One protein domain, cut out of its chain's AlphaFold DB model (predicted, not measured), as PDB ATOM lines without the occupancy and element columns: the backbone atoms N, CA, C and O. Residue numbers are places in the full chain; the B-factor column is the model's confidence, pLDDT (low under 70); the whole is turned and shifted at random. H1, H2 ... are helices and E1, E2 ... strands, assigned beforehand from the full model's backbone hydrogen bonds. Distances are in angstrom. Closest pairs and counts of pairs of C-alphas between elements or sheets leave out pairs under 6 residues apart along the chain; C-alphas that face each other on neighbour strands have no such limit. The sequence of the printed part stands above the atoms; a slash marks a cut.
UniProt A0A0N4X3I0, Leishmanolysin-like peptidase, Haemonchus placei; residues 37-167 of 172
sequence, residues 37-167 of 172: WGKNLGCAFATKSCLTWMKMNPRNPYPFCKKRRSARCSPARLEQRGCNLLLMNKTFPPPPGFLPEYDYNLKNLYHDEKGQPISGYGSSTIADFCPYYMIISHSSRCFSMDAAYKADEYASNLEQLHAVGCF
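Overview. This is residues 37 to 167 of the 172 residues of the protein "Leishmanolysin-like peptidase" of Haemonchus placei (UniProt A0A0N4X3I0). Little regular structure: a loop-rich body holds the small antiparallel sheet E1-E2-E5, the hairpin E3-E4 and, off to one side, H1 and H2, while the hairpin E6-E7 makes a long arm whose tip, residues 152 to 157, sticks out. The printed part has 131 residues, ordered H1, H2, E1 to E7; the mixed named elements hold only 44. It is loose, radius of gyration of the C-alphas 20.4 A, spans 75 by 33 by 25 A.

Along the chain. H1, residues 42 to 47, begins at C-alpha 42 (165.714, 23.328, 112.580); H2 is 50 to 56. E1 is 71 to 73, E2 80 to 83, E3 85 to 87, E4 120 to 122, E5 133 to 135. E6, 142 to 149, 18.5 A, bends by 68 degrees at residue 146. E7, 160 to 166, 18.7 A, ends at C-alpha 166 (151.306, 33.762, 85.856).

Arrangement. H1 and H2 are close but not clearly touching, closest C-alphas Phe 45 and Trp 53, 6.2 A. Every O i to N i+4 pair is within hydrogen-bond range in H2, 1 of 2 in H1. Across neighbour strands, N 72 and O 81 (E1, E2) are 2.8 A apart, N 82 and O 134 (E2, E5) 2.8 A, N 86 and O 121 (E3, E4) 2.9 A, N 143 and O 165 (E6, E7) 2.8 A.

Size, cuts and confidence. The farthest C-alphas, Pro 96 and Tyr 154, are 76.6 A apart. The printed part has no cut; links H2 to E1 and E3 to E4 are long. Residues 90 to 97, 138 to 140 and 143 to 167 have pLDDT under 70.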
ATOM      1  N   TRP A  37     158.164  23.590 102.812       86.81
ATOM      2  CA  TRP A  37     157.598  23.926 104.109       86.81
ATOM      3  C   TRP A  37     158.410  23.292 105.244       86.81
ATOM      4  O   TRP A  37     158.514  22.071 105.342       86.81
ATOM      5  N   GLY A  38     158.975  24.122 106.122       89.06
ATOM      6  CA  GLY A  38     159.773  23.650 107.257       89.06
ATOM      7  C   GLY A  38     161.205  23.225 106.915       89.06
ATOM      8  O   GLY A  38     161.969  22.902 107.827       89.06
ATOM      9  N   LYS A  39     161.604  23.244 105.633       90.44
ATOM     10  CA  LYS A  39     162.944  22.823 105.198       90.44
ATOM     11  C   LYS A  39     164.005  23.728 105.823       90.44
ATOM     12  O   LYS A  39     163.932  24.949 105.719       90.44
ATOM     13  N   ASN A  40     164.998  23.119 106.467       91.75
ATOM     14  CA  ASN A  40     166.132  23.801 107.104       91.75
ATOM     15  C   ASN A  40     165.767  24.822 108.204       91.75
ATOM     16  O   ASN A  40     166.595  25.660 108.550       91.75
ATOM     17  N   LEU A  41     164.568  24.742 108.796       93.06
ATOM     18  CA  LEU A  41     164.164  25.630 109.901       93.06
ATOM     19  C   LEU A  41     164.618  25.139 111.290       93.06
ATOM     20  O   LEU A  41     164.555  25.880 112.270       93.06
ATOM     21  N   GLY A  42     165.121  23.903 111.373       94.56
ATOM     22  CA  GLY A  42     165.714  23.328 112.580       94.56
ATOM     23  C   GLY A  42     164.704  22.855 113.633       94.56
ATOM     24  O   GLY A  42     163.488  22.952 113.475       94.56
ATOM     25  N   CYS A  43     165.223  22.320 114.741       95.06
ATOM     26  CA  CYS A  43     164.413  21.680 115.783       95.06
ATOM     27  C   CYS A  43     163.439  22.642 116.468       95.06
ATOM     28  O   CYS A  43     162.346  22.230 116.849       95.06
ATOM     29  N   ALA A  44     163.811  23.918 116.617       93.19
ATOM     30  CA  ALA A  44     162.945  24.913 117.240       93.19
ATOM     31  C   ALA A  44     161.620  25.064 116.477       93.19
ATOM     32  O   ALA A  44     160.574  25.145 117.106       93.19
ATOM     33  N   PHE A  45     161.646  25.017 115.141       94.75
ATOM     34  CA  PHE A  45     160.432  25.039 114.326       94.75
ATOM     35  C   PHE A  45     159.556  23.802 114.544       94.75
ATOM     36  O   PHE A  45     158.344  23.918 114.661       94.75
ATOM     37  N   ALA A  46     160.171  22.618 114.598       92.50
ATOM     38  CA  ALA A  46     159.445  21.351 114.674       92.50
ATOM     39  C   ALA A  46     158.902  21.025 116.076       92.50
ATOM     40  O   ALA A  46     158.000  20.204 116.197       92.50
ATOM     41  N   THR A  47     159.474  21.612 117.133       92.75
ATOM     42  CA  THR A  47     159.195  21.214 118.529       92.75
ATOM     43  C   THR A  47     158.592  22.313 119.397       92.75
ATOM     44  O   THR A  47     158.095  22.012 120.481       92.75
ATOM     45  N   LYS A  48     158.658  23.580 118.976       93.06
ATOM     46  CA  LYS A  48     158.090  24.719 119.713       93.06
ATOM     47  C   LYS A  48     156.829  25.218 119.031       93.06
ATOM     48  O   LYS A  48     156.605  24.938 117.856       93.06
ATOM     49  N   SER A  49     156.016  25.990 119.749       92.25
ATOM     50  CA  SER A  49     154.835  26.579 119.120       92.25
ATOM     51  C   SER A  49     155.220  27.614 118.065       92.25
ATOM     52  O   SER A  49     156.286  28.246 118.116       92.25
ATOM     53  N   CYS A  50     154.299  27.874 117.134       92.69
ATOM     54  CA  CYS A  50     154.475  28.957 116.171       92.69
ATOM     55  C   CYS A  50     154.598  30.324 116.854       92.69
ATOM     56  O   CYS A  50     155.245  31.221 116.317       92.69
ATOM     57  N   LEU A  51     154.042  30.493 118.059       92.06
ATOM     58  CA  LEU A  51     154.229  31.710 118.834       92.06
ATOM     59  C   LEU A  51     155.690  31.885 119.252       92.06
ATOM     60  O   LEU A  51     156.265  32.957 119.047       92.06
ATOM     61  N   THR A  52     156.293  30.843 119.824       92.69
ATOM     62  CA  THR A  52     157.714  30.847 120.187       92.69
ATOM     63  C   THR A  52     158.574  31.095 118.952       92.69
ATOM     64  O   THR A  52     159.446  31.965 118.974       92.69
ATOM     65  N   TRP A  53     158.262  30.437 117.833       94.56
ATOM     66  CA  TRP A  53     158.937  30.666 116.558       94.56
ATOM     67  C   TRP A  53     158.858  32.125 116.087       94.56
ATOM     68  O   TRP A  53     159.877  32.717 115.728       94.56
ATOM     69  N   MET A  54     157.667  32.731 116.113       93.31
ATOM     70  CA  MET A  54     157.455  34.125 115.706       93.31
ATOM     71  C   MET A  54     158.195  35.122 116.605       93.31
ATOM     72  O   MET A  54     158.636  36.168 116.122       93.31
ATOM     73  N   LYS A  55     158.349  34.807 117.899       91.94
ATOM     74  CA  LYS A  55     159.152  35.602 118.842       91.94
ATOM     75  C   LYS A  55     160.648  35.482 118.559       91.94
ATOM     76  O   LYS A  55     161.344  36.491 118.596       91.94
ATOM     77  N   MET A  56     161.131  34.278 118.248       93.31
ATOM     78  CA  MET A  56     162.533  34.035 117.884       93.31
ATOM     79  C   MET A  56     162.904  34.658 116.532       93.31
ATOM     80  O   MET A  56     164.043  35.074 116.339       93.31
ATOM     81  N   ASN A  57     161.937  34.779 115.617       93.75
ATOM     82  CA  ASN A  57     162.132  35.295 114.261       93.75
ATOM     83  C   ASN A  57     161.313  36.578 114.009       93.75
ATOM     84  O   ASN A  57     160.418  36.599 113.158       93.75
ATOM     85  N   PRO A  58     161.603  37.692 114.711       90.56
ATOM     86  CA  PRO A  58     160.749  38.877 114.682       90.56
ATOM     87  C   PRO A  58     160.723  39.574 113.315       90.56
ATOM     88  O   PRO A  58     159.694  40.155 112.962       90.56
ATOM     89  N   ARG A  59     161.824  39.506 112.552       89.25
ATOM     90  CA  ARG A  59     161.961  40.135 111.226       89.25
ATOM     91  C   ARG A  59     161.331  39.308 110.108       89.25
ATOM     92  O   ARG A  59     160.692  39.872 109.229       89.25
ATOM     93  N   ASN A  60     161.507  37.989 110.141       91.25
ATOM     94  CA  ASN A  60     161.013  37.083 109.109       91.25
ATOM     95  C   ASN A  60     160.482  35.790 109.749       91.25
ATOM     96  O   ASN A  60     161.215  34.807 109.825       91.25
ATOM     97  N   PRO A  61     159.220  35.776 110.211       93.44
ATOM     98  CA  PRO A  61     158.617  34.602 110.838       93.44
ATOM     99  C   PRO A  61     158.179  33.516 109.843       93.44
ATOM    100  O   PRO A  61     157.482  32.587 110.254       93.44
ATOM    101  N   TYR A  62     158.548  33.618 108.557       92.31
ATOM    102  CA  TYR A  62     158.160  32.645 107.536       92.31
ATOM    103  C   TYR A  62     158.462  31.214 108.005       92.31
ATOM    104  O   TYR A  62     159.542  30.970 108.547       92.31
ATOM    105  N   PRO A  63     157.518  30.273 107.839       92.62
ATOM    106  CA  PRO A  63     156.310  30.347 107.010       92.62
ATOM    107  C   PRO A  63     155.066  30.967 107.676       92.62
ATOM    108  O   PRO A  63     154.026  31.105 107.023       92.62
ATOM    109  N   PHE A  64     155.155  31.372 108.942       94.38
ATOM    110  CA  PHE A  64     154.060  32.033 109.651       94.38
ATOM    111  C   PHE A  64     153.951  33.518 109.288       94.38
ATOM    112  O   PHE A  64     154.899  34.133 108.789       94.38
ATOM    113  N   CYS A  65     152.786  34.111 109.550       93.75
ATOM    114  CA  CYS A  65     152.497  35.498 109.206       93.75
ATOM    115  C   CYS A  65     151.919  36.287 110.389       93.75
ATOM    116  O   CYS A  65     151.086  35.800 111.146       93.75
ATOM    117  N   LYS A  66     152.360  37.547 110.527       93.06
ATOM    118  CA  LYS A  66     151.898  38.471 111.584       93.06
ATOM    119  C   LYS A  66     150.953  39.568 111.089       93.06
ATOM    120  O   LYS A  66     150.293  40.221 111.892       93.06
ATOM    121  N   LYS A  67     150.912  39.816 109.778       92.62
ATOM    122  CA  LYS A  67     150.144  40.912 109.177       92.62
ATOM    123  C   LYS A  67     148.930  40.368 108.429       92.62
ATOM    124  O   LYS A  67     149.078  39.520 107.545       92.62
ATOM    125  N   ARG A  68     147.743  40.885 108.750       90.69
ATOM    126  CA  ARG A  68     146.486  40.522 108.084       90.69
ATOM    127  C   ARG A  68     146.540  40.874 106.603       90.69
ATOM    128  O   ARG A  68     147.017  41.951 106.253       90.69
ATOM    129  N   ARG A  69     146.020  39.968 105.761       86.88
ATOM    130  CA  ARG A  69     146.006  40.106 104.293       86.88
ATOM    131  C   ARG A  69     147.380  40.463 103.709       86.88
ATOM    132  O   ARG A  69     147.476  41.083 102.658       86.88
ATOM    133  N   SER A  70     148.453  40.066 104.393       90.25
ATOM    134  CA  SER A  70     149.768  40.064 103.767       90.25
ATOM    135  C   SER A  70     149.839  38.921 102.766       90.25
ATOM    136  O   SER A  70     149.328  37.828 103.027       90.25
ATOM    137  N   ALA A  71     150.475  39.191 101.635       87.94
ATOM    138  CA  ALA A  71     150.816  38.196 100.640       87.94
ATOM    139  C   ALA A  71     152.339  38.098 100.538       87.94
ATOM    140  O   ALA A  71     153.044  39.076 100.797       87.94
ATOM    141  N   ARG A  72     152.830  36.909 100.204       87.00
ATOM    142  CA  ARG A  72     154.243  36.628  99.980       87.00
ATOM    143  C   ARG A  72     154.387  35.626  98.848       87.00
ATOM    144  O   ARG A  72     153.556  34.725  98.728       87.00
ATOM    145  N   CYS A  73     155.434  35.750  98.050       84.75
ATOM    146  CA  CYS A  73     155.735  34.745  97.043       84.75
ATOM    147  C   CYS A  73     156.355  33.494  97.681       84.75
ATOM    148  O   CYS A  73     157.003  33.547  98.732       84.75
ATOM    149  N   SER A  74     156.130  32.336  97.058       81.81
ATOM    150  CA  SER A  74     156.881  31.128  97.384       81.81
ATOM    151  C   SER A  74     158.377  31.345  97.104       81.81
ATOM    152  O   SER A  74     158.722  32.177  96.261       81.81
ATOM    153  N   PRO A  75     159.283  30.607  97.770       79.81
ATOM    154  CA  PRO A  75     160.714  30.649  97.469       79.81
ATOM    155  C   PRO A  75     161.026  30.441  95.979       79.81
ATOM    156  O   PRO A  75     161.855  31.154  95.421       79.81
ATOM    157  N   ALA A  76     160.297  29.533  95.320       77.25
ATOM    158  CA  ALA A  76     160.392  29.289  93.881       77.25
ATOM    159  C   ALA A  76     159.794  30.407  92.999       77.25
ATOM    160  O   ALA A  76     159.951  30.369  91.784       77.25
ATOM    161  N   ARG A  77     159.092  31.393  93.580       76.88
ATOM    162  CA  ARG A  77     158.376  32.495  92.894       76.88
ATOM    163  C   ARG A  77     157.304  32.050  91.896       76.88
ATOM    164  O   ARG A  77     156.847  32.840  91.080       76.88
ATOM    165  N   LEU A  78     156.876  30.798  91.991       77.44
ATOM    166  CA  LEU A  78     155.838  30.229  91.136       77.44
ATOM    167  C   LEU A  78     154.436  30.420  91.713       77.44
ATOM    168  O   LEU A  78     153.460  30.051  91.074       77.44
ATOM    169  N   GLU A  79     154.311  30.908  92.947       79.94
ATOM    170  CA  GLU A  79     153.031  30.942  93.652       79.94
ATOM    171  C   GLU A  79     152.971  32.143  94.590       79.94
ATOM    172  O   GLU A  79     153.908  32.383  95.355       79.94
ATOM    173  N   GLN A  80     151.847  32.851  94.596       84.50
ATOM    174  CA  GLN A  80     151.523  33.839  95.612       84.50
ATOM    175  C   GLN A  80     150.754  33.172  96.756       84.50
ATOM    176  O   GLN A  80     149.814  32.400  96.558       84.50
ATOM    177  N   ARG A  81     151.165  33.468  97.989       87.00
ATOM    178  CA  ARG A  81     150.569  32.922  99.208       87.00
ATOM    179  C   ARG A  81     150.031  34.044 100.076       87.00
ATOM    180  O   ARG A  81     150.733  35.010 100.354       87.00
ATOM    181  N   GLY A  82     148.796  33.899 100.535       89.44
ATOM    182  CA  GLY A  82     148.144  34.808 101.465       89.44
ATOM    183  C   GLY A  82     148.230  34.324 102.898       89.44
ATOM    184  O   GLY A  82     148.194  33.129 103.178       89.44
ATOM    185  N   CYS A  83     148.305  35.275 103.817       92.25
ATOM    186  CA  CYS A  83     148.194  35.014 105.240       92.25
ATOM    187  C   CYS A  83     146.745  34.670 105.620       92.25
ATOM    188  O   CYS A  83     145.851  35.506 105.462       92.25
ATOM    189  N   ASN A  84     146.516  33.484 106.189       91.56
ATOM    190  CA  ASN A  84     145.194  33.013 106.635       91.56
ATOM    191  C   ASN A  84     144.785  33.505 108.041       91.56
ATOM    192  O   ASN A  84     144.035  32.835 108.755       91.56
ATOM    193  N   LEU A  85     145.292  34.669 108.452       91.88
ATOM    194  CA  LEU A  85     144.975  35.285 109.736       91.88
ATOM    195  C   LEU A  85     143.534  35.811 109.746       91.88
ATOM    196  O   LEU A  85     143.185  36.718 108.983       91.88
ATOM    197  N   LEU A  86     142.724  35.283 110.661       88.56
ATOM    198  CA  LEU A  86     141.363  35.733 110.928       88.56
ATOM    199  C   LEU A  86     141.340  36.733 112.083       88.56
ATOM    200  O   LEU A  86     142.049  36.574 113.075       88.56
ATOM    201  N   LEU A  87     140.490  37.753 111.963       87.31
ATOM    202  CA  LEU A  87     140.224  38.698 113.045       87.31
ATOM    203  C   LEU A  87     139.323  38.061 114.098       87.31
ATOM    204  O   LEU A  87     138.290  37.476 113.770       87.31
ATOM    205  N   MET A  88     139.664  38.269 115.367       78.69
ATOM    206  CA  MET A  88     138.737  38.050 116.467       78.69
ATOM    207  C   MET A  88     138.079  39.356 116.880       78.69
ATOM    208  O   MET A  88     138.739  40.283 117.336       78.69
ATOM    209  N   ASN A  89     136.750  39.380 116.807       70.88
ATOM    210  CA  ASN A  89     135.949  40.471 117.365       70.88
ATOM    211  C   ASN A  89     135.774  40.348 118.890       70.88
ATOM    212  O   ASN A  89     135.370  41.305 119.542       70.88
ATOM    213  N   LYS A  90     136.054  39.171 119.465       65.69
ATOM    214  CA  LYS A  90     136.009  38.913 120.908       65.69
ATOM    215  C   LYS A  90     137.213  38.073 121.308       65.69
ATOM    216  O   LYS A  90     137.468  37.045 120.690       65.69
ATOM    217  N   THR A  91     137.919  38.491 122.351       65.25
ATOM    218  CA  THR A  91     138.943  37.676 123.007       65.25
ATOM    219  C   THR A  91     138.262  36.494 123.684       65.25
ATOM    220  O   THR A  91     137.458  36.697 124.596       65.25
ATOM    221  N   PHE A  92     138.551  35.273 123.237       59.88
ATOM    222  CA  PHE A  92     138.128  34.081 123.964       59.88
ATOM    223  C   PHE A  92     139.230  33.735 124.966       59.88
ATOM    224  O   PHE A  92     140.376  33.564 124.540       59.88
ATOM    225  N   PRO A  93     138.940  33.683 126.277       65.44
ATOM    226  CA  PRO A  93     139.939  33.240 127.234       65.44
ATOM    227  C   PRO A  93     140.355  31.802 126.887       65.44
ATOM    228  O   PRO A  93     139.494  31.001 126.498       65.44
ATOM    229  N   PRO A  94     141.652  31.466 126.989       65.12
ATOM    230  CA  PRO A  94     142.100  30.106 126.751       65.12
ATOM    231  C   PRO A  94     141.386  29.141 127.716       65.12
ATOM    232  O   PRO A  94     141.127  29.509 128.867       65.12
ATOM    233  N   PRO A  95     141.052  27.912 127.278       64.00
ATOM    234  CA  PRO A  95     140.477  26.901 128.159       64.00
ATOM    235  C   PRO A  95     141.357  26.653 129.400       64.00
ATOM    236  O   PRO A  95     142.581  26.798 129.326       64.00
ATOM    237  N   PRO A  96     140.788  26.238 130.545       67.06
ATOM    238  CA  PRO A  96     141.582  25.858 131.711       67.06
ATOM    239  C   PRO A  96     142.595  24.760 131.351       67.06
ATOM    240  O   PRO A  96     142.223  23.744 130.769       67.06
ATOM    241  N   GLY A  97     143.873  24.964 131.685       69.94
ATOM    242  CA  GLY A  97     144.957  24.024 131.362       69.94
ATOM    243  C   GLY A  97     145.639  24.252 130.008       69.94
ATOM    244  O   GLY A  97     146.556  23.508 129.666       69.94
ATOM    245  N   PHE A  98     145.250  25.281 129.249       73.12
ATOM    246  CA  PHE A  98     145.975  25.665 128.038       73.12
ATOM    247  C   PHE A  98     147.365  26.211 128.388       73.12
ATOM    248  O   PHE A  98     147.515  27.067 129.263       73.12
ATOM    249  N   LEU A  99     148.392  25.724 127.693       77.81
ATOM    250  CA  LEU A  99     149.761  26.183 127.898       77.81
ATOM    251  C   LEU A  99     149.913  27.636 127.398       77.81
ATOM    252  O   LEU A  99     149.494  27.926 126.275       77.81
ATOM    253  N   PRO A 100     150.575  28.537 128.155       79.25
ATOM    254  CA  PRO A 100     150.787  29.933 127.743       79.25
ATOM    255  C   PRO A 100     151.507  30.088 126.397       79.25
ATOM    256  O   PRO A 100     151.378  31.104 125.721       79.25
ATOM    257  N   GLU A 101     152.278  29.075 125.999       78.38
ATOM    258  CA  GLU A 101     152.995  29.030 124.724       78.38
ATOM    259  C   GLU A 101     152.058  28.916 123.498       78.38
ATOM    260  O   GLU A 101     152.482  29.211 122.381       78.38
ATOM    261  N   TYR A 102     150.785  28.568 123.698       78.75
ATOM    262  CA  TYR A 102     149.761  28.485 122.649       78.75
ATOM    263  C   TYR A 102     148.707  29.600 122.763       78.75
ATOM    264  O   TYR A 102     147.744  29.625 121.999       78.75
ATOM    265  N   ASP A 103     148.877  30.546 123.692       82.00
ATOM    266  CA  ASP A 103     148.009  31.719 123.767       82.00
ATOM    267  C   ASP A 103     148.425  32.764 122.723       82.00
ATOM    268  O   ASP A 103     149.320  33.592 122.927       82.00
ATOM    269  N   TYR A 104     147.760  32.723 121.571       78.81
ATOM    270  CA  TYR A 104     147.999  33.655 120.471       78.81
ATOM    271  C   TYR A 104     147.358  35.036 120.683       78.81
ATOM    272  O   TYR A 104     147.566  35.922 119.856       78.81
ATOM    273  N   ASN A 105     146.635  35.277 121.787       76.62
ATOM    274  CA  ASN A 105     145.987  36.568 122.076       76.62
ATOM    275  C   ASN A 105     146.950  37.635 122.628       76.62
ATOM    276  O   ASN A 105     146.541  38.579 123.310       76.62
ATOM    277  N   LEU A 106     148.245  37.505 122.351       78.19
ATOM    278  CA  LEU A 106     149.245  38.446 122.826       78.19
ATOM    279  C   LEU A 106     149.076  39.819 122.173       78.19
ATOM    280  O   LEU A 106     148.961  39.952 120.953       78.19
ATOM    281  N   LYS A 107     149.134  40.862 123.008       80.81
ATOM    282  CA  LYS A 107     149.125  42.253 122.547       80.81
ATOM    283  C   LYS A 107     150.253  42.482 121.540       80.81
ATOM    284  O   LYS A 107     151.388  42.073 121.775       80.81
ATOM    285  N   ASN A 108     149.933  43.177 120.451       84.69
ATOM    286  CA  ASN A 108     150.866  43.553 119.383       84.69
ATOM    287  C   ASN A 108     151.546  42.367 118.671       84.69
ATOM    288  O   ASN A 108     152.573  42.553 118.020       84.69
ATOM    289  N   LEU A 109     151.004  41.146 118.771       89.25
ATOM    290  CA  LEU A 109     151.498  40.022 117.974       89.25
ATOM    291  C   LEU A 109     151.105  40.189 116.502       89.25
ATOM    292  O   LEU A 109     151.951  40.085 115.610       89.25
ATOM    293  N   TYR A 110     149.828  40.491 116.270       91.50
ATOM    294  CA  TYR A 110     149.256  40.652 114.942       91.50
ATOM    295  C   TYR A 110     148.930  42.105 114.634       91.50
ATOM    296  O   TYR A 110     148.574  42.881 115.519       91.50
ATOM    297  N   HIS A 111     149.034  42.453 113.354       92.25
ATOM    298  CA  HIS A 111     148.758  43.797 112.860       92.25
ATOM    299  C   HIS A 111     147.830  43.750 111.648       92.25
ATOM    300  O   HIS A 111     147.881  42.813 110.844       92.25
ATOM    301  N   ASP A 112     146.985  44.763 111.498       90.31
ATOM    302  CA  ASP A 112     146.177  44.934 110.297       90.31
ATOM    303  C   ASP A 112     146.993  45.509 109.116       90.31
ATOM    304  O   ASP A 112     148.214  45.674 109.173       90.31
ATOM    305  N   GLU A 113     146.315  45.814 108.008       89.38
ATOM    306  CA  GLU A 113     146.934  46.418 106.820       89.38
ATOM    307  C   GLU A 113     147.584  47.782 107.121       89.38
ATOM    308  O   GLU A 113     148.620  48.098 106.527       89.38
ATOM    309  N   LYS A 114     147.013  48.535 108.075       90.44
ATOM    310  CA  LYS A 114     147.418  49.880 108.510       90.44
ATOM    311  C   LYS A 114     148.466  49.867 109.631       90.44
ATOM    312  O   LYS A 114     148.920  50.930 110.042       90.44
ATOM    313  N   GLY A 115     148.863  48.690 110.119       89.69
ATOM    314  CA  GLY A 115     149.816  48.544 111.219       89.69
ATOM    315  C   GLY A 115     149.200  48.704 112.612       89.69
ATOM    316  O   GLY A 115     149.938  48.834 113.584       89.69
ATOM    317  N   GLN A 116     147.873  48.688 112.738       90.81
ATOM    318  CA  GLN A 116     147.196  48.702 114.031       90.81
ATOM    319  C   GLN A 116     147.219  47.305 114.657       90.81
ATOM    320  O   GLN A 116     147.020  46.320 113.938       90.81
ATOM    321  N   PRO A 117     147.451  47.191 115.976       91.06
ATOM    322  CA  PRO A 117     147.455  45.904 116.648       91.06
ATOM    323  C   PRO A 117     146.054  45.292 116.625       91.06
ATOM    324  O   PRO A 117     145.065  45.952 116.940       91.06
ATOM    325  N   ILE A 118     145.983  44.014 116.266       89.62
ATOM    326  CA  ILE A 118     144.742  43.239 116.224       89.62
ATOM    327  C   ILE A 118     144.912  41.924 116.978       89.62
ATOM    328  O   ILE A 118     146.021  41.411 117.118       89.62
ATOM    329  N   SER A 119     143.793  41.362 117.424       88.00
ATOM    330  CA  SER A 119     143.731  39.996 117.943       88.00
ATOM    331  C   SER A 119     143.176  39.069 116.870       88.00
ATOM    332  O   SER A 119     142.246  39.423 116.141       88.00
ATOM    333  N   GLY A 120     143.752  37.878 116.762       87.62
ATOM    334  CA  GLY A 120     143.397  36.935 115.717       87.62
ATOM    335  C   GLY A 120     144.101  35.598 115.869       87.62
ATOM    336  O   GLY A 120     144.956  35.424 116.733       87.62
ATOM    337  N   TYR A 121     143.724  34.659 115.014       89.00
ATOM    338  CA  TYR A 121     144.307  33.322 114.939       89.00
ATOM    339  C   TYR A 121     144.273  32.829 113.487       89.00
ATOM    340  O   TYR A 121     143.582  33.398 112.637       89.00
ATOM    341  N   GLY A 122     145.058  31.804 113.171       90.12
ATOM    342  CA  GLY A 122     145.030  31.155 111.862       90.12
ATOM    343  C   GLY A 122     143.762  30.331 111.678       90.12
ATOM    344  O   GLY A 122     143.317  29.656 112.595       90.12
ATOM    345  N   SER A 123     143.191  30.332 110.478       86.38
ATOM    346  CA  SER A 123     141.899  29.687 110.192       86.38
ATOM    347  C   SER A 123     141.848  28.158 110.345       86.38
ATOM    348  O   SER A 123     140.780  27.572 110.179       86.38
ATOM    349  N   SER A 124     142.975  27.497 110.614       87.75
ATOM    350  CA  SER A 124     143.141  26.056 110.430       87.75
ATOM    351  C   SER A 124     143.450  25.332 111.739       87.75
ATOM    352  O   SER A 124     144.462  25.603 112.386       87.75
ATOM    353  N   THR A 125     142.604  24.364 112.096       87.88
ATOM    354  CA  THR A 125     142.785  23.505 113.279       87.88
ATOM    355  C   THR A 125     143.964  22.549 113.125       87.88
ATOM    356  O   THR A 125     144.668  22.299 114.091       87.88
ATOM    357  N   ILE A 126     144.222  22.058 111.907       88.44
ATOM    358  CA  ILE A 126     145.349  21.154 111.609       88.44
ATOM    359  C   ILE A 126     146.720  21.842 111.699       88.44
ATOM    360  O   ILE A 126     147.747  21.179 111.617       88.44
ATOM    361  N   ALA A 127     146.732  23.170 111.804       89.56
ATOM    362  CA  ALA A 127     147.929  23.977 111.991       89.56
ATOM    363  C   ALA A 127     147.955  24.604 113.392       89.56
ATOM    364  O   ALA A 127     148.517  25.681 113.556       89.56
ATOM    365  N   ASP A 128     147.283  23.993 114.374       90.00
ATOM    366  CA  ASP A 128     147.187  24.468 115.760       90.00
ATOM    367  C   ASP A 128     146.761  25.941 115.877       90.00
ATOM    368  O   ASP A 128     147.255  26.682 116.729       90.00
ATOM    369  N   PHE A 129     145.870  26.388 114.982       89.31
ATOM    370  CA  PHE A 129     145.436  27.784 114.846       89.31
ATOM    371  C   PHE A 129     146.573  28.797 114.616       89.31
ATOM    372  O   PHE A 129     146.395  30.003 114.810       89.31
ATOM    373  N   CYS A 130     147.736  28.346 114.150       91.94
ATOM    374  CA  CYS A 130     148.824  29.212 113.724       91.94
ATOM    375  C   CYS A 130     148.478  29.890 112.392       91.94
ATOM    376  O   CYS A 130     148.054  29.213 111.453       91.94
ATOM    377  N   PRO A 131     148.664  31.212 112.258       93.50
ATOM    378  CA  PRO A 131     148.500  31.896 110.983       93.50
ATOM    379  C   PRO A 131     149.748  31.735 110.111       93.50
ATOM    380  O   PRO A 131     150.870  32.030 110.530       93.50
ATOM    381  N   TYR A 132     149.554  31.300 108.873       92.88
ATOM    382  CA  TYR A 132     150.612  31.052 107.908       92.88
ATOM    383  C   TYR A 132     150.257  31.463 106.484       92.88
ATOM    384  O   TYR A 132     149.102  31.718 106.142       92.88
ATOM    385  N   TYR A 133     151.293  31.533 105.647       91.19
ATOM    386  CA  TYR A 133     151.148  31.768 104.219       91.19
ATOM    387  C   TYR A 133     150.681  30.496 103.505       91.19
ATOM    388  O   TYR A 133     151.439  29.534 103.373       91.19
ATOM    389  N   MET A 134     149.448  30.517 103.006       86.38
ATOM    390  CA  MET A 134     148.849  29.458 102.190       86.38
ATOM    391  C   MET A 134     148.464  29.981 100.809       86.38
ATOM    392  O   MET A 134     148.281  31.182 100.624       86.38
ATOM    393  N   ILE A 135     148.315  29.092  99.831       82.25
ATOM    394  CA  ILE A 135     147.785  29.488  98.523       82.25
ATOM    395  C   ILE A 135     146.303  29.851  98.692       82.25
ATOM    396  O   ILE A 135     145.542  29.090  99.290       82.25
ATOM    397  N   ILE A 136     145.917  31.037  98.215       73.19
ATOM    398  CA  ILE A 136     144.549  31.563  98.353       73.19
ATOM    399  C   ILE A 136     143.629  30.956  97.285       73.19
ATOM    400  O   ILE A 136     142.471  30.653  97.560       73.19
ATOM    401  N   SER A 137     144.143  30.789  96.065       70.12
ATOM    402  CA  SER A 137     143.378  30.371  94.892       70.12
ATOM    403  C   SER A 137     144.253  29.610  93.893       70.12
ATOM    404  O   SER A 137     145.462  29.821  93.824       70.12
ATOM    405  N   HIS A 138     143.621  28.796  93.041       63.66
ATOM    406  CA  HIS A 138     144.272  28.201  91.868       63.66
ATOM    407  C   HIS A 138     144.874  29.256  90.926       63.66
ATOM    408  O   HIS A 138     145.897  28.996  90.297       63.66
ATOM    409  N   SER A 139     144.276  30.450  90.865       65.56
ATOM    410  CA  SER A 139     144.785  31.594  90.100       65.56
ATOM    411  C   SER A 139     146.003  32.266  90.737       65.56
ATOM    412  O   SER A 139     146.579  33.156  90.138       65.56
ATOM    413  N   SER A 140     146.431  31.866  91.933       67.94
ATOM    414  CA  SER A 140     147.626  32.430  92.572       67.94
ATOM    415  C   SER A 140     148.896  31.647  92.215       67.94
ATOM    416  O   SER A 140     149.914  31.785  92.888       67.94
ATOM    417  N   ARG A 141     148.852  30.794  91.179       71.62
ATOM    418  CA  ARG A 141     149.987  29.995  90.701       71.62
ATOM    419  C   ARG A 141     150.365  30.366  89.271       71.62
ATOM    420  O   ARG A 141     149.513  30.635  88.425       71.62
ATOM    421  N   CYS A 142     151.658  30.316  89.016       70.38
ATOM    422  CA  CYS A 142     152.241  30.305  87.693       70.38
ATOM    423  C   CYS A 142     152.150  28.894  87.101       70.38
ATOM    424  O   CYS A 142     152.348  27.898  87.801       70.38
ATOM    425  N   PHE A 143     151.851  28.805  85.813       66.62
ATOM    426  CA  PHE A 143     151.748  27.564  85.057       66.62
ATOM    427  C   PHE A 143     152.733  27.579  83.888       66.62
ATOM    428  O   PHE A 143     153.034  28.626  83.313       66.62
ATOM    429  N   SER A 144     153.251  26.400  83.546       57.62
ATOM    430  CA  SER A 144     154.038  26.227  82.326       57.62
ATOM    431  C   SER A 144     153.119  26.425  81.126       57.62
ATOM    432  O   SER A 144     152.052  25.814  81.060       57.62
ATOM    433  N   MET A 145     153.515  27.286  80.197       57.19
ATOM    434  CA  MET A 145     152.936  27.308  78.865       57.19
ATOM    435  C   MET A 145     153.740  26.331  78.017       57.19
ATOM    436  O   MET A 145     154.947  26.508  77.844       57.19
ATOM    437  N   ASP A 146     153.085  25.303  77.487       52.34
ATOM    438  CA  ASP A 146     153.715  24.428  76.507       52.34
ATOM    439  C   ASP A 146     153.973  25.250  75.229       52.34
ATOM    440  O   ASP A 146     153.058  25.557  74.470       52.34
ATOM    441  N   ALA A 147     155.240  25.642  75.052       47.19
ATOM    442  CA  ALA A 147     155.826  26.394  73.940       47.19
ATOM    443  C   ALA A 147     155.356  27.855  73.750       47.19
ATOM    444  O   ALA A 147     154.379  28.141  73.059       47.19
ATOM    445  N   ALA A 148     156.162  28.816  74.223       47.53
ATOM    446  CA  ALA A 148     156.195  30.127  73.575       47.53
ATOM    447  C   ALA A 148     157.105  30.040  72.346       47.53
ATOM    448  O   ALA A 148     158.327  29.963  72.461       47.53
ATOM    449  N   TYR A 149     156.501  30.041  71.161       47.25
ATOM    450  CA  TYR A 149     157.230  30.145  69.904       47.25
ATOM    451  C   TYR A 149     157.643  31.594  69.665       47.25
ATOM    452  O   TYR A 149     156.796  32.473  69.500       47.25
ATOM    453  N   LYS A 150     158.951  31.847  69.614       43.31
ATOM    454  CA  LYS A 150     159.486  33.110  69.108       43.31
ATOM    455  C   LYS A 150     159.528  33.008  67.583       43.31
ATOM    456  O   LYS A 150     160.374  32.310  67.033       43.31
ATOM    457  N   ALA A 151     158.572  33.630  66.901       39.50
ATOM    458  CA  ALA A 151     158.637  33.770  65.452       39.50
ATOM    459  C   ALA A 151     159.588  34.929  65.126       39.50
ATOM    460  O   ALA A 151     159.165  36.082  65.097       39.50
ATOM    461  N   ASP A 152     160.873  34.637  64.920       44.53
ATOM    462  CA  ASP A 152     161.745  35.572  64.209       44.53
ATOM    463  C   ASP A 152     161.402  35.460  62.717       44.53
ATOM    464  O   ASP A 152     161.490  34.385  62.122       44.53
ATOM    465  N   GLU A 153     160.989  36.572  62.104       46.53
ATOM    466  CA  GLU A 153     160.460  36.642  60.731       46.53
ATOM    467  C   GLU A 153     161.475  36.210  59.645       46.53
ATOM    468  O   GLU A 153     161.127  36.151  58.472       46.53
ATOM    469  N   TYR A 154     162.719  35.858  60.003       46.94
ATOM    470  CA  TYR A 154     163.779  35.527  59.041       46.94
ATOM    471  C   TYR A 154     164.864  34.542  59.537       46.94
ATOM    472  O   TYR A 154     166.013  34.631  59.101       46.94
ATOM    473  N   ALA A 155     164.558  33.580  60.419       42.03
ATOM    474  CA  ALA A 155     165.541  32.549  60.787       42.03
ATOM    475  C   ALA A 155     164.920  31.169  61.064       42.03
ATOM    476  O   ALA A 155     164.033  31.004  61.893       42.03
ATOM    477  N   SER A 156     165.448  30.149  60.390       42.69
ATOM    478  CA  SER A 156     165.067  28.733  60.453       42.69
ATOM    479  C   SER A 156     165.530  28.000  61.727       42.69
ATOM    480  O   SER A 156     165.883  26.826  61.652       42.69
ATOM    481  N   ASN A 157     165.560  28.668  62.883       41.72
ATOM    482  CA  ASN A 157     165.964  28.065  64.154       41.72
ATOM    483  C   ASN A 157     164.815  28.178  65.163       41.72
ATOM    484  O   ASN A 157     164.576  29.237  65.735       41.72
ATOM    485  N   LEU A 158     164.095  27.071  65.377       43.00
ATOM    486  CA  LEU A 158     163.163  26.932  66.495       43.00
ATOM    487  C   LEU A 158     163.972  26.802  67.797       43.00
ATOM    488  O   LEU A 158     164.482  25.722  68.095       43.00
ATOM    489  N   GLU A 159     164.052  27.858  68.601       45.03
ATOM    490  CA  GLU A 159     164.386  27.714  70.020       45.03
ATOM    491  C   GLU A 159     163.095  27.518  70.822       45.03
ATOM    492  O   GLU A 159     162.215  28.381  70.840       45.03
ATOM    493  N   GLN A 160     162.959  26.366  71.489       44.66
ATOM    494  CA  GLN A 160     161.896  26.156  72.471       44.66
ATOM    495  C   GLN A 160     162.204  26.990  73.716       44.66
ATOM    496  O   GLN A 160     163.028  26.613  74.547       44.66
ATOM    497  N   LEU A 161     161.523  28.124  73.860       44.94
ATOM    498  CA  LEU A 161     161.519  28.874  75.108       44.94
ATOM    499  C   LEU A 161     160.428  28.300  76.014       44.94
ATOM    500  O   LEU A 161     159.242  28.300  75.674       44.94
ATOM    501  N   HIS A 162     160.829  27.818  77.190       46.59
ATOM    502  CA  HIS A 162     159.887  27.582  78.280       46.59
ATOM    503  C   HIS A 162     159.328  28.936  78.721       46.59
ATOM    504  O   HIS A 162     160.039  29.743  79.320       46.59
ATOM    505  N   ALA A 163     158.057  29.192  78.418       53.03
ATOM    506  CA  ALA A 163     157.341  30.339  78.951       53.03
ATOM    507  C   ALA A 163     156.517  29.914  80.158       53.03
ATOM    508  O   ALA A 163     155.851  28.882  80.154       53.03
ATOM    509  N   VAL A 164     156.556  30.733  81.201       56.75
ATOM    510  CA  VAL A 164     155.737  30.557  82.396       56.75
ATOM    511  C   VAL A 164     154.703  31.675  82.397       56.75
ATOM    512  O   VAL A 164     155.060  32.851  82.420       56.75
ATOM    513  N   GLY A 165     153.424  31.309  82.337       57.75
ATOM    514  CA  GLY A 165     152.310  32.237  82.483       57.75
ATOM    515  C   GLY A 165     151.916  32.336  83.952       57.75
ATOM    516  O   GLY A 165     151.699  31.317  84.599       57.75
ATOM    517  N   CYS A 166     151.813  33.543  84.501       63.03
ATOM    518  CA  CYS A 166     151.306  33.762  85.856       63.03
ATOM    519  C   CYS A 166     150.019  34.581  85.785       63.03
ATOM    520  O   CYS A 166     150.002  35.643  85.167       63.03
ATOM    521  N   PHE A 167     148.954  34.104  86.431       58.19
ATOM    522  CA  PHE A 167     147.720  34.883  86.600       58.19
ATOM    523  C   PHE A 167     147.950  36.107  87.507       58.19
ATOM    524  O   PHE A 167     147.441  37.187  87.222       58.19
TER     525      PHE A 167